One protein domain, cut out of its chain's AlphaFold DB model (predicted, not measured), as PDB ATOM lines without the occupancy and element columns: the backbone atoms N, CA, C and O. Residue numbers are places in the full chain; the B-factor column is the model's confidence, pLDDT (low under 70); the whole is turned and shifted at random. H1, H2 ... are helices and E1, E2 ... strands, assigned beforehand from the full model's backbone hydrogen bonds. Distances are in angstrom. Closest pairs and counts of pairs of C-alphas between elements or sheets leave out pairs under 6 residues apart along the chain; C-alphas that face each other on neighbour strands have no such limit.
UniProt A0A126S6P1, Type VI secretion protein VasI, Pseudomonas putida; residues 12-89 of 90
ATOM      1  N   VAL A  12     -35.953  51.538 -23.491       90.38
ATOM      2  CA  VAL A  12     -37.195  50.974 -22.938       90.38
ATOM      3  C   VAL A  12     -36.873  49.757 -22.079       90.38
ATOM      4  O   VAL A  12     -36.005  48.963 -22.448       90.38
ATOM      5  N   ALA A  13     -37.536  49.609 -20.931       91.69
ATOM      6  CA  ALA A  13     -37.348  48.446 -20.074       91.69
ATOM      7  C   ALA A  13     -38.174  47.268 -20.600       91.69
ATOM      8  O   ALA A  13     -39.395  47.350 -20.696       91.69
ATOM      9  N   LEU A  14     -37.504  46.160 -20.926       92.12
ATOM     10  CA  LEU A  14     -38.128  44.987 -21.528       92.12
ATOM     11  C   LEU A  14     -37.748  43.700 -20.803       92.12
ATOM     12  O   LEU A  14     -36.586  43.464 -20.462       92.12
ATOM     13  N   GLN A  15     -38.745  42.835 -20.643       94.75
ATOM     14  CA  GLN A  15     -38.593  41.443 -20.249       94.75
ATOM     15  C   GLN A  15     -39.257  40.547 -21.296       94.75
ATOM     16  O   GLN A  15     -40.391  40.779 -21.712       94.75
ATOM     17  N   LEU A  16     -38.567  39.471 -21.667       94.88
ATOM     18  CA  LEU A  16     -39.129  38.409 -22.491       94.88
ATOM     19  C   LEU A  16     -39.579  37.272 -21.582       94.88
ATOM     20  O   LEU A  16     -38.811  36.795 -20.741       94.88
ATOM     21  N   ARG A  17     -40.828  36.838 -21.741       96.56
ATOM     22  CA  ARG A  17     -41.410  35.712 -21.009       96.56
ATOM     23  C   ARG A  17     -41.774  34.603 -21.981       96.56
ATOM     24  O   ARG A  17     -42.429  34.850 -22.988       96.56
ATOM     25  N   THR A  18     -41.365  33.392 -21.649       95.88
ATOM     26  CA  THR A  18     -41.741  32.162 -22.343       95.88
ATOM     27  C   THR A  18     -42.685  31.363 -21.453       95.88
ATOM     28  O   THR A  18     -43.035  31.784 -20.346       95.88
ATOM     29  N   GLU A  19     -43.089  30.184 -21.908       94.06
ATOM     30  CA  GLU A  19     -43.900  29.243 -21.134       94.06
ATOM     31  C   GLU A  19     -43.201  28.782 -19.851       94.06
ATOM     32  O   GLU A  19     -43.857  28.420 -18.874       94.06
ATOM     33  N   HIS A  20     -41.868  28.770 -19.857       90.19
ATOM     34  CA  HIS A  20     -41.073  28.100 -18.831       90.19
ATOM     35  C   HIS A  20     -40.134  29.043 -18.083       90.19
ATOM     36  O   HIS A  20     -39.722  28.737 -16.965       90.19
ATOM     37  N   ARG A  21     -39.744  30.168 -18.692       94.75
ATOM     38  CA  ARG A  21     -38.714  31.064 -18.158       94.75
ATOM     39  C   ARG A  21     -39.003  32.523 -18.499       94.75
ATOM     40  O   ARG A  21     -39.838  32.846 -19.336       94.75
ATOM     41  N   SER A  22     -38.278  33.422 -17.849       95.06
ATOM     42  CA  SER A  22     -38.304  34.851 -18.150       95.06
ATOM     43  C   SER A  22     -36.906  35.435 -18.069       95.06
ATOM     44  O   SER A  22     -36.119  35.036 -17.206       95.06
ATOM     45  N   THR A  23     -36.602  36.401 -18.929       92.81
ATOM     46  CA  THR A  23     -35.353  37.154 -18.827       92.81
ATOM     47  C   THR A  23     -35.403  38.097 -17.624       92.81
ATOM     48  O   THR A  23     -36.451  38.307 -17.007       92.81
ATOM     49  N   ARG A  24     -34.263  38.678 -17.247       90.38
ATOM     50  CA  ARG A  24     -34.283  39.860 -16.377       90.38
ATOM     51  C   ARG A  24     -34.792  41.048 -17.191       90.38
ATOM     52  O   ARG A  24     -34.473  41.138 -18.376       90.38
ATOM     53  N   SER A  25     -35.528  41.952 -16.545       90.50
ATOM     54  CA  SER A  25     -35.872  43.230 -17.168       90.50
ATOM     55  C   SER A  25     -34.590  44.020 -17.429       90.50
ATOM     56  O   SER A  25     -33.814  44.255 -16.499       90.50
ATOM     57  N   LEU A  26     -34.340  44.365 -18.691       87.06
ATOM     58  CA  LEU A  26     -33.189  45.158 -19.120       87.06
ATOM     59  C   LEU A  26     -33.658  46.346 -19.953       87.06
ATOM     60  O   LEU A  26     -34.632  46.252 -20.694       87.06
ATOM     61  N   ALA A  27     -32.926  47.454 -19.864       88.69
ATOM     62  CA  ALA A  27     -33.145  48.609 -20.722       88.69
ATOM     63  C   ALA A  27     -32.549  48.344 -22.113       88.69
ATOM     64  O   ALA A  27     -31.326  48.341 -22.268       88.69
ATOM     65  N   TRP A  28     -33.403  48.117 -23.106       90.25
ATOM     66  CA  TRP A  28     -33.013  47.939 -24.505       90.25
ATOM     67  C   TRP A  28     -32.920  49.300 -25.180       90.25
ATOM     68  O   TRP A  28     -33.701  50.200 -24.867       90.25
ATOM     69  N   GLN A  29     -31.957  49.469 -26.082       87.75
ATOM     70  CA  GLN A  29     -31.790  50.716 -26.818       87.75
ATOM     71  C   GLN A  29     -32.773  50.776 -27.985       87.75
ATOM     72  O   GLN A  29     -32.927  49.808 -28.723       87.75
ATOM     73  N   VAL A  30     -33.408  51.929 -28.160       85.75
ATOM     74  CA  VAL A  30     -34.276  52.204 -29.302       85.75
ATOM     75  C   VAL A  30     -33.412  52.718 -30.453       85.75
ATOM     76  O   VAL A  30     -32.689  53.705 -30.308       85.75
ATOM     77  N   LEU A  31     -33.464  52.027 -31.584       81.88
ATOM     78  CA  LEU A  31     -32.731  52.322 -32.812       81.88
ATOM     79  C   LEU A  31     -33.705  52.695 -33.945       81.88
ATOM     80  O   LEU A  31     -34.920  52.688 -33.753       81.88
ATOM     81  N   GLU A  32     -33.145  53.048 -35.109       71.81
ATOM     82  CA  GLU A  32     -33.822  53.309 -36.396       71.81
ATOM     83  C   GLU A  32     -35.269  53.801 -36.283       71.81
ATOM     84  O   GLU A  32     -36.224  53.024 -36.324       71.81
ATOM     85  N   ASN A  33     -35.427  55.118 -36.138       70.38
ATOM     86  CA  ASN A  33     -36.723  55.793 -36.076       70.38
ATOM     87  C   ASN A  33     -37.708  55.206 -35.051       70.38
ATOM     88  O   ASN A  33     -38.899  55.437 -35.196       70.38
ATOM     89  N   GLY A  34     -37.262  54.455 -34.038       69.31
ATOM     90  CA  GLY A  34     -38.151  53.847 -33.046       69.31
ATOM     91  C   GLY A  34     -38.658  52.446 -33.392       69.31
ATOM     92  O   GLY A  34     -39.547  51.953 -32.703       69.31
ATOM     93  N   GLN A  35     -38.146  51.816 -34.453       70.56
ATOM     94  CA  GLN A  35     -38.661  50.538 -34.967       70.56
ATOM     95  C   GLN A  35     -37.803  49.329 -34.587       70.56
ATOM     96  O   GLN A  35     -38.287  48.197 -34.610       70.56
ATOM     97  N   VAL A  36     -36.536  49.558 -34.240       75.00
ATOM     98  CA  VAL A  36     -35.588  48.503 -33.873       75.00
ATOM     99  C   VAL A  36     -35.227  48.649 -32.401       75.00
ATOM    100  O   VAL A  36     -35.013  49.754 -31.910       75.00
ATOM    101  N   LEU A  37     -35.155  47.526 -31.688       80.50
ATOM    102  CA  LEU A  37     -34.749  47.476 -30.287       80.50
ATOM    103  C   LEU A  37     -33.525  46.573 -30.154       80.50
ATOM    104  O   LEU A  37     -33.543  45.435 -30.619       80.50
ATOM    105  N   ASP A  38     -32.481  47.079 -29.509       82.81
ATOM    106  CA  ASP A  38     -31.227  46.363 -29.297       82.81
ATOM    107  C   ASP A  38     -31.064  46.002 -27.813       82.81
ATOM    108  O   ASP A  38     -31.016  46.871 -26.937       82.81
ATOM    109  N   ALA A  39     -30.972  44.698 -27.540       81.88
ATOM    110  CA  ALA A  39     -30.750  44.130 -26.209       81.88
ATOM    111  C   ALA A  39     -29.299  44.294 -25.708       81.88
ATOM    112  O   ALA A  39     -28.965  43.879 -24.596       81.88
ATOM    113  N   GLY A  40     -28.424  44.881 -26.524       82.06
ATOM    114  CA  GLY A  40     -26.999  45.018 -26.290       82.06
ATOM    115  C   GLY A  40     -26.188  43.863 -26.881       82.06
ATOM    116  O   GLY A  40     -26.642  43.080 -27.710       82.06
ATOM    117  N   ARG A  41     -24.932  43.750 -26.438       81.50
ATOM    118  CA  ARG A  41     -23.941  42.809 -26.990       81.50
ATOM    119  C   ARG A  41     -23.220  42.012 -25.911       81.50
ATOM    120  O   ARG A  41     -23.133  42.437 -24.760       81.50
ATOM    121  N   GLY A  42     -22.615  40.897 -26.320       84.06
ATOM    122  CA  GLY A  42     -21.783  40.054 -25.461       84.06
ATOM    123  C   GLY A  42     -22.594  39.163 -24.519       84.06
ATOM    124  O   GLY A  42     -23.739  38.817 -24.806       84.06
ATOM    125  N   LEU A  43     -21.988  38.784 -23.390       83.12
ATOM    126  CA  LEU A  43     -22.576  37.844 -22.427       83.12
ATOM    127  C   LEU A  43     -23.993  38.226 -21.955       83.12
ATOM    128  O   LEU A  43     -24.841  37.337 -21.966       83.12
ATOM    129  N   PRO A  44     -24.316  39.498 -21.639       82.31
ATOM    130  CA  PRO A  44     -25.671  39.858 -21.209       82.31
ATOM    131  C   PRO A  44     -26.754  39.560 -22.259       82.31
ATOM    132  O   PRO A  44     -27.851  39.123 -21.914       82.31
ATOM    133  N   ALA A  45     -26.444  39.749 -23.545       84.06
ATOM    134  CA  ALA A  45     -27.364  39.435 -24.639       84.06
ATOM    135  C   ALA A  45     -27.487  37.917 -24.852       84.06
ATOM    136  O   ALA A  45     -28.581  37.399 -25.077       84.06
ATOM    137  N   ILE A  46     -26.382  37.179 -24.710       87.19
ATOM    138  CA  ILE A  46     -26.385  35.710 -24.775       87.19
ATOM    139  C   ILE A  46     -27.252  35.115 -23.657       87.19
ATOM    140  O   ILE A  46     -28.027  34.192 -23.904       87.19
ATOM    141  N   GLU A  47     -27.170  35.647 -22.436       87.00
ATOM    142  CA  GLU A  47     -28.006  35.209 -21.311       87.00
ATOM    143  C   GLU A  47     -29.503  35.407 -21.586       87.00
ATOM    144  O   GLU A  47     -30.306  34.543 -21.232       87.00
ATOM    145  N   GLN A  48     -29.883  36.496 -22.265       88.12
ATOM    146  CA  GLN A  48     -31.265  36.727 -22.702       88.12
ATOM    147  C   GLN A  48     -31.709  35.665 -23.720       88.12
ATOM    148  O   GLN A  48     -32.778  35.080 -23.565       88.12
ATOM    149  N   ILE A  49     -30.879  35.363 -24.725       88.69
ATOM    150  CA  ILE A  49     -31.204  34.385 -25.779       88.69
ATOM    151  C   ILE A  49     -31.329  32.964 -25.211       88.69
ATOM    152  O   ILE A  49     -32.247  32.235 -25.580       88.69
ATOM    153  N   LYS A  50     -30.460  32.573 -24.266       89.44
ATOM    154  CA  LYS A  50     -30.518  31.255 -23.602       89.44
ATOM    155  C   LYS A  50     -31.877  30.985 -22.949       89.44
ATOM    156  O   LYS A  50     -32.360  29.857 -22.967       89.44
ATOM    157  N   VAL A  51     -32.528  32.016 -22.404       91.75
ATOM    158  CA  VAL A  51     -33.867  31.888 -21.804       91.75
ATOM    159  C   VAL A  51     -34.910  31.436 -22.829       91.75
ATOM    160  O   VAL A  51     -35.806  30.669 -22.459       91.75
ATOM    161  N   LEU A  52     -34.766  31.863 -24.086       92.62
ATOM    162  CA  LEU A  52     -35.714  31.625 -25.177       92.62
ATOM    163  C   LEU A  52     -35.643  30.210 -25.763       92.62
ATOM    164  O   LEU A  52     -36.539  29.832 -26.506       92.62
ATOM    165  N   GLN A  53     -34.623  29.417 -25.421       91.88
ATOM    166  CA  GLN A  53     -34.527  28.032 -25.891       91.88
ATOM    167  C   GLN A  53     -35.743  27.207 -25.442       91.88
ATOM    168  O   GLN A  53     -36.123  27.243 -24.269       91.88
ATOM    169  N   GLY A  54     -36.335  26.446 -26.354       92.88
ATOM    170  CA  GLY A  54     -37.540  25.652 -26.143       92.88
ATOM    171  C   GLY A  54     -38.830  26.469 -26.056       92.88
ATOM    172  O   GLY A  54     -39.871  25.897 -25.740       92.88
ATOM    173  N   ALA A  55     -38.789  27.787 -26.287       95.06
ATOM    174  CA  ALA A  55     -39.987  28.619 -26.275       95.06
ATOM    175  C   ALA A  55     -40.855  28.334 -27.502       95.06
ATOM    176  O   ALA A  55     -40.358  28.270 -28.625       95.06
ATOM    177  N   GLN A  56     -42.166  28.230 -27.298       94.88
ATOM    178  CA  GLN A  56     -43.126  28.167 -28.408       94.88
ATOM    179  C   GLN A  56     -43.741  29.538 -28.669       94.88
ATOM    180  O   GLN A  56     -44.111  29.859 -29.795       94.88
ATOM    181  N   ARG A  57     -43.828  30.370 -27.632       96.00
ATOM    182  CA  ARG A  57     -44.287  31.746 -27.687       96.00
ATOM    183  C   ARG A  57     -43.424  32.623 -26.802       96.00
ATOM    184  O   ARG A  57     -42.991  32.234 -25.719       96.00
ATOM    185  N   ILE A  58     -43.246  33.859 -27.244       96.00
ATOM    186  CA  ILE A  58     -42.579  34.901 -26.470       96.00
ATOM    187  C   ILE A  58     -43.582  36.018 -26.219       96.00
ATOM    188  O   ILE A  58     -44.139  36.582 -27.158       96.00
ATOM    189  N   LEU A  59     -43.809  36.329 -24.946       96.75
ATOM    190  CA  LEU A  59     -44.531  37.507 -24.491       96.75
ATOM    191  C   LEU A  59     -43.526  38.603 -24.140       96.75
ATOM    192  O   LEU A  59     -42.612  38.383 -23.342       96.75
ATOM    193  N   VAL A  60     -43.738  39.786 -24.698       95.00
ATOM    194  CA  VAL A  60     -43.025  41.001 -24.315       95.00
ATOM    195  C   VAL A  60     -43.751  41.651 -23.144       95.00
ATOM    196  O   VAL A  60     -44.957  41.880 -23.209       95.00
ATOM    197  N   VAL A  61     -43.007  41.939 -22.079       96.19
ATOM    198  CA  VAL A  61     -43.456  42.767 -20.957       96.19
ATOM    199  C   VAL A  61     -42.614  44.035 -20.937       96.19
ATOM    200  O   VAL A  61     -41.384  43.945 -20.940       96.19
ATOM    201  N   SER A  62     -43.267  45.193 -20.953       93.81
ATOM    202  CA  SER A  62     -42.633  46.494 -21.171       93.81
ATOM    203  C   SER A  62     -43.265  47.602 -20.337       93.81
ATOM    204  O   SER A  62     -44.458  47.565 -20.048       93.81
ATOM    205  N   ASP A  63     -42.491  48.637 -20.019       91.06
ATOM    206  CA  ASP A  63     -43.029  49.919 -19.548       91.06
ATOM    207  C   ASP A  63     -43.544  50.813 -20.694       91.06
ATOM    208  O   ASP A  63     -44.230  51.804 -20.446       91.06
ATOM    209  N   HIS A  64     -43.272  50.448 -21.953       89.56
ATOM    210  CA  HIS A  64     -43.781  51.139 -23.135       89.56
ATOM    211  C   HIS A  64     -45.069  50.480 -23.677       89.56
ATOM    212  O   HIS A  64     -45.005  49.345 -24.170       89.56
ATOM    213  N   PRO A  65     -46.216  51.190 -23.708       88.00
ATOM    214  CA  PRO A  65     -47.523  50.613 -24.054       88.00
ATOM    215  C   PRO A  65     -47.603  49.939 -25.427       88.00
ATOM    216  O   PRO A  65     -48.267  48.921 -25.571       88.00
ATOM    217  N   ALA A  66     -46.910  50.469 -26.441       85.75
ATOM    218  CA  ALA A  66     -46.915  49.876 -27.785       85.75
ATOM    219  C   ALA A  66     -46.171  48.526 -27.880       85.75
ATOM    220  O   ALA A  66     -46.285  47.826 -28.885       85.75
ATOM    221  N   LEU A  67     -45.372  48.184 -26.863       89.25
ATOM    222  CA  LEU A  67     -44.582  46.952 -26.811       89.25
ATOM    223  C   LEU A  67     -45.133  45.955 -25.794       89.25
ATOM    224  O   LEU A  67     -44.999  44.745 -25.990       89.25
ATOM    225  N   ASP A  68     -45.709  46.451 -24.700       94.00
ATOM    226  CA  ASP A  68     -46.244  45.598 -23.650       94.00
ATOM    227  C   ASP A  68     -47.372  44.710 -24.186       94.00
ATOM    228  O   ASP A  68     -48.280  45.153 -24.889       94.00
ATOM    229  N   GLY A  69     -47.296  43.418 -23.885       94.88
ATOM    230  CA  GLY A  69     -48.300  42.451 -24.306       94.88
ATOM    231  C   GLY A  69     -48.122  41.891 -25.719       94.88
ATOM    232  O   GLY A  69     -48.886  40.987 -26.087       94.88
ATOM    233  N   LEU A  70     -47.126  42.353 -26.493       93.94
ATOM    234  CA  LEU A  70     -46.808  41.761 -27.795       93.94
ATOM    235  C   LEU A  70     -46.467  40.278 -27.639       93.94
ATOM    236  O   LEU A  70     -45.760  39.869 -26.717       93.94
ATOM    237  N   ARG A  71     -46.981  39.465 -28.563       95.62
ATOM    238  CA  ARG A  71     -46.781  38.016 -28.578       95.62
ATOM    239  C   ARG A  71     -46.214  37.584 -29.915       95.62
ATOM    240  O   ARG A  71     -46.759  37.932 -30.959       95.62
ATOM    241  N   PHE A  72     -45.160  36.787 -29.858       93.94
ATOM    242  CA  PHE A  72     -44.497  36.228 -31.025       93.94
ATOM    243  C   PHE A  72     -44.575  34.709 -30.984       93.94
ATOM    244  O   PHE A  72     -44.422  34.108 -29.920       93.94
ATOM    245  N   ASP A  73     -44.814  34.107 -32.145       95.12
ATOM    246  CA  ASP A  73     -44.568  32.686 -32.357       95.12
ATOM    247  C   ASP A  73     -43.052  32.453 -32.383       95.12
ATOM    248  O   ASP A  73     -42.321  33.176 -33.066       95.12
ATOM    249  N   ALA A  74     -42.585  31.493 -31.591       94.75
ATOM    250  CA  ALA A  74     -41.180  31.124 -31.470       94.75
ATOM    251  C   ALA A  74     -40.905  29.702 -31.982       94.75
ATOM    252  O   ALA A  74     -39.794  29.191 -31.830       94.75
ATOM    253  N   GLN A  75     -41.879  29.057 -32.632       93.50
ATOM    254  CA  GLN A  75     -41.638  27.790 -33.312       93.50
ATOM    255  C   GLN A  75     -40.510  27.935 -34.345       93.50
ATOM    256  O   GLN A  75     -40.503  28.836 -35.180       93.50
ATOM    257  N   GLY A  76     -39.525  27.034 -34.271       90.81
ATOM    258  CA  GLY A  76     -38.344  27.069 -35.139       90.81
ATOM    259  C   GLY A  76     -37.241  28.035 -34.693       90.81
ATOM    260  O   GLY A  76     -36.246  28.166 -35.403       90.81
ATOM    261  N   LEU A  77     -37.363  28.673 -33.521       92.88
ATOM    262  CA  LEU A  77     -36.306  29.528 -32.975       92.88
ATOM    263  C   LEU A  77     -35.086  28.724 -32.488       92.88
ATOM    264  O   LEU A  77     -33.955  29.181 -32.634       92.88
ATOM    265  N   ASP A  78     -35.292  27.513 -31.966       93.62
ATOM    266  CA  ASP A  78     -34.218  26.685 -31.393       93.62
ATOM    267  C   ASP A  78     -33.067  26.382 -32.367       93.62
ATOM    268  O   ASP A  78     -31.917  26.654 -32.010       93.62
ATOM    269  N   PRO A  79     -33.317  25.923 -33.612       94.31
ATOM    270  CA  PRO A  79     -32.247  25.731 -34.591       94.31
ATOM    271  C   PRO A  79     -31.448  27.009 -34.888       94.31
ATOM    272  O   PRO A  79     -30.240  26.943 -35.116       94.31
ATOM    273  N   LEU A  80     -32.101  28.177 -34.867       92.56
ATOM    274  CA  LEU A  80     -31.447  29.468 -35.104       92.56
ATOM    275  C   LEU A  80     -30.559  29.869 -33.920       92.56
ATOM    276  O   LEU A  80     -29.445  30.359 -34.115       92.56
ATOM    277  N   ILE A  81     -31.022  29.621 -32.691       91.44
ATOM    278  CA  ILE A  81     -30.215  29.829 -31.484       91.44
ATOM    279  C   ILE A  81     -28.998  28.899 -31.495       91.44
ATOM    280  O   ILE A  81     -27.889  29.346 -31.199       91.44
ATOM    281  N   ASP A  82     -29.173  27.632 -31.870       92.75
ATOM    282  CA  ASP A  82     -28.067  26.678 -31.970       92.75
ATOM    283  C   ASP A  82     -27.039  27.104 -33.027       92.75
ATOM    284  O   ASP A  82     -25.836  27.062 -32.761       92.75
ATOM    285  N   GLN A  83     -27.489  27.599 -34.184       91.25
ATOM    286  CA  GLN A  83     -26.601  28.156 -35.206       91.25
ATOM    287  C   GLN A  83     -25.795  29.348 -34.666       91.25
ATOM    288  O   GLN A  83     -24.573  29.405 -34.846       91.25
ATOM    289  N   ALA A  84     -26.455  30.278 -33.970       87.50
ATOM    290  CA  ALA A  84     -25.794  31.422 -33.346       87.50
ATOM    291  C   ALA A  84     -24.785  30.979 -32.273       87.50
ATOM    292  O   ALA A  84     -23.679  31.521 -32.196       87.50
ATOM    293  N   ARG A  85     -25.120  29.952 -31.484       89.94
ATOM    294  CA  ARG A  85     -24.224  29.363 -30.484       89.94
ATOM    295  C   ARG A  85     -22.976  28.765 -31.120       89.94
ATOM    296  O   ARG A  85     -21.873  29.031 -30.653       89.94
ATOM    297  N   THR A  86     -23.121  28.000 -32.198       90.88
ATOM    298  CA  THR A  86     -21.978  27.416 -32.913       90.88
ATOM    299  C   THR A  86     -21.081  28.492 -33.522       90.88
ATOM    300  O   THR A  86     -19.858  28.407 -33.400       90.88
ATOM    301  N   ALA A  87     -21.670  29.522 -34.136       87.94
ATOM    302  CA  ALA A  87     -20.920  30.613 -34.752       87.94
ATOM    303  C   ALA A  87     -20.147  31.450 -33.718       87.94
ATOM    304  O   ALA A  87     -18.988  31.799 -33.939       87.94
ATOM    305  N   CYS A  88     -20.772  31.746 -32.576       85.00
ATOM    306  CA  CYS A  88     -20.214  32.623 -31.549       85.00
ATOM    307  C   CYS A  88     -19.511  31.882 -30.393       85.00
ATOM    308  O   CYS A  88     -18.922  32.540 -29.540       85.00
ATOM    309  N   ARG A  89     -19.543  30.541 -30.376       85.38
ATOM    310  CA  ARG A  89     -18.854  29.637 -29.432       85.38
ATOM    311  C   ARG A  89     -19.134  29.913 -27.942       85.38
ATOM    312  O   ARG A  89     -18.197  30.127 -27.173       85.38
TER     313      ARG A  89
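This is residues 12 to 89 of the 90 residues of the protein "Type VI secretion protein VasI" of Pseudomonas putida (UniProt A0A126S6P1). A strongly twisted sheet of five strands is curled like part of a barrel; H1 grazes it, and H2 runs alongside H1 in the opposite direction, off the sheet. The 78 printed residues follow the order E1 E2 E3 H1 E4 E5 H2; the sheet order is E3 E2 E1 E4 E5, antiparallel throughout. The class is mixed, helices and strands, and the whole is compact, with a radius of gyration of the C-alphas of 12.5 A and spans of 34 by 25 by 21 A.

E1, residues 12 to 17, begins at C-alpha 12 (-37.195, 50.974, -22.938) and is 16.0 A long. E2 holds residues 26 to 31, 15.5 A, and E3 residues 36 to 38. H1, residues 43 to 51, spans 12.8 A. E4, residues 57 to 62, spans 16.2 A; E5 is residues 71 to 73. H2, residues 77 to 88, spans 16.4 A and ends at C-alpha 88 (-20.214, 32.623, -31.549).

E1, E2 and E3 form a meander, each strand the antiparallel neighbour of the one before. In the hairpin E1 and E2, N 14 and O 26 are 2.9 A apart; in the hairpin E2 and E3, N 31 and O 36 are 2.8 A apart. E1 pairs with E2 over residues 12 to 14 and with E4 over residues 14 to 17, where N 17 and O 59 are 2.9 A apart. In the hairpin E4 and E5, N 58 and O 72 are 2.9 A apart. H1 is on the sheet but only grazes it, with residues 44 to 51. H2 is not on it. H1 and H2 are close but not clearly touching, the closest C-alphas, of Ile 49 and Ile 81, 7.4 A apart, at a shallow tilt of 28 degrees, opposite ways. Every O i to N i+4 pair is within hydrogen-bond range in H2, and 4 of 5 in H1.

The farthest C-alphas, of Pro 65 and Arg 89, are 35.9 A apart. The printed part has no cut and no long link. Mean pLDDT of the printed part is 89.3; residue 34 is under 70.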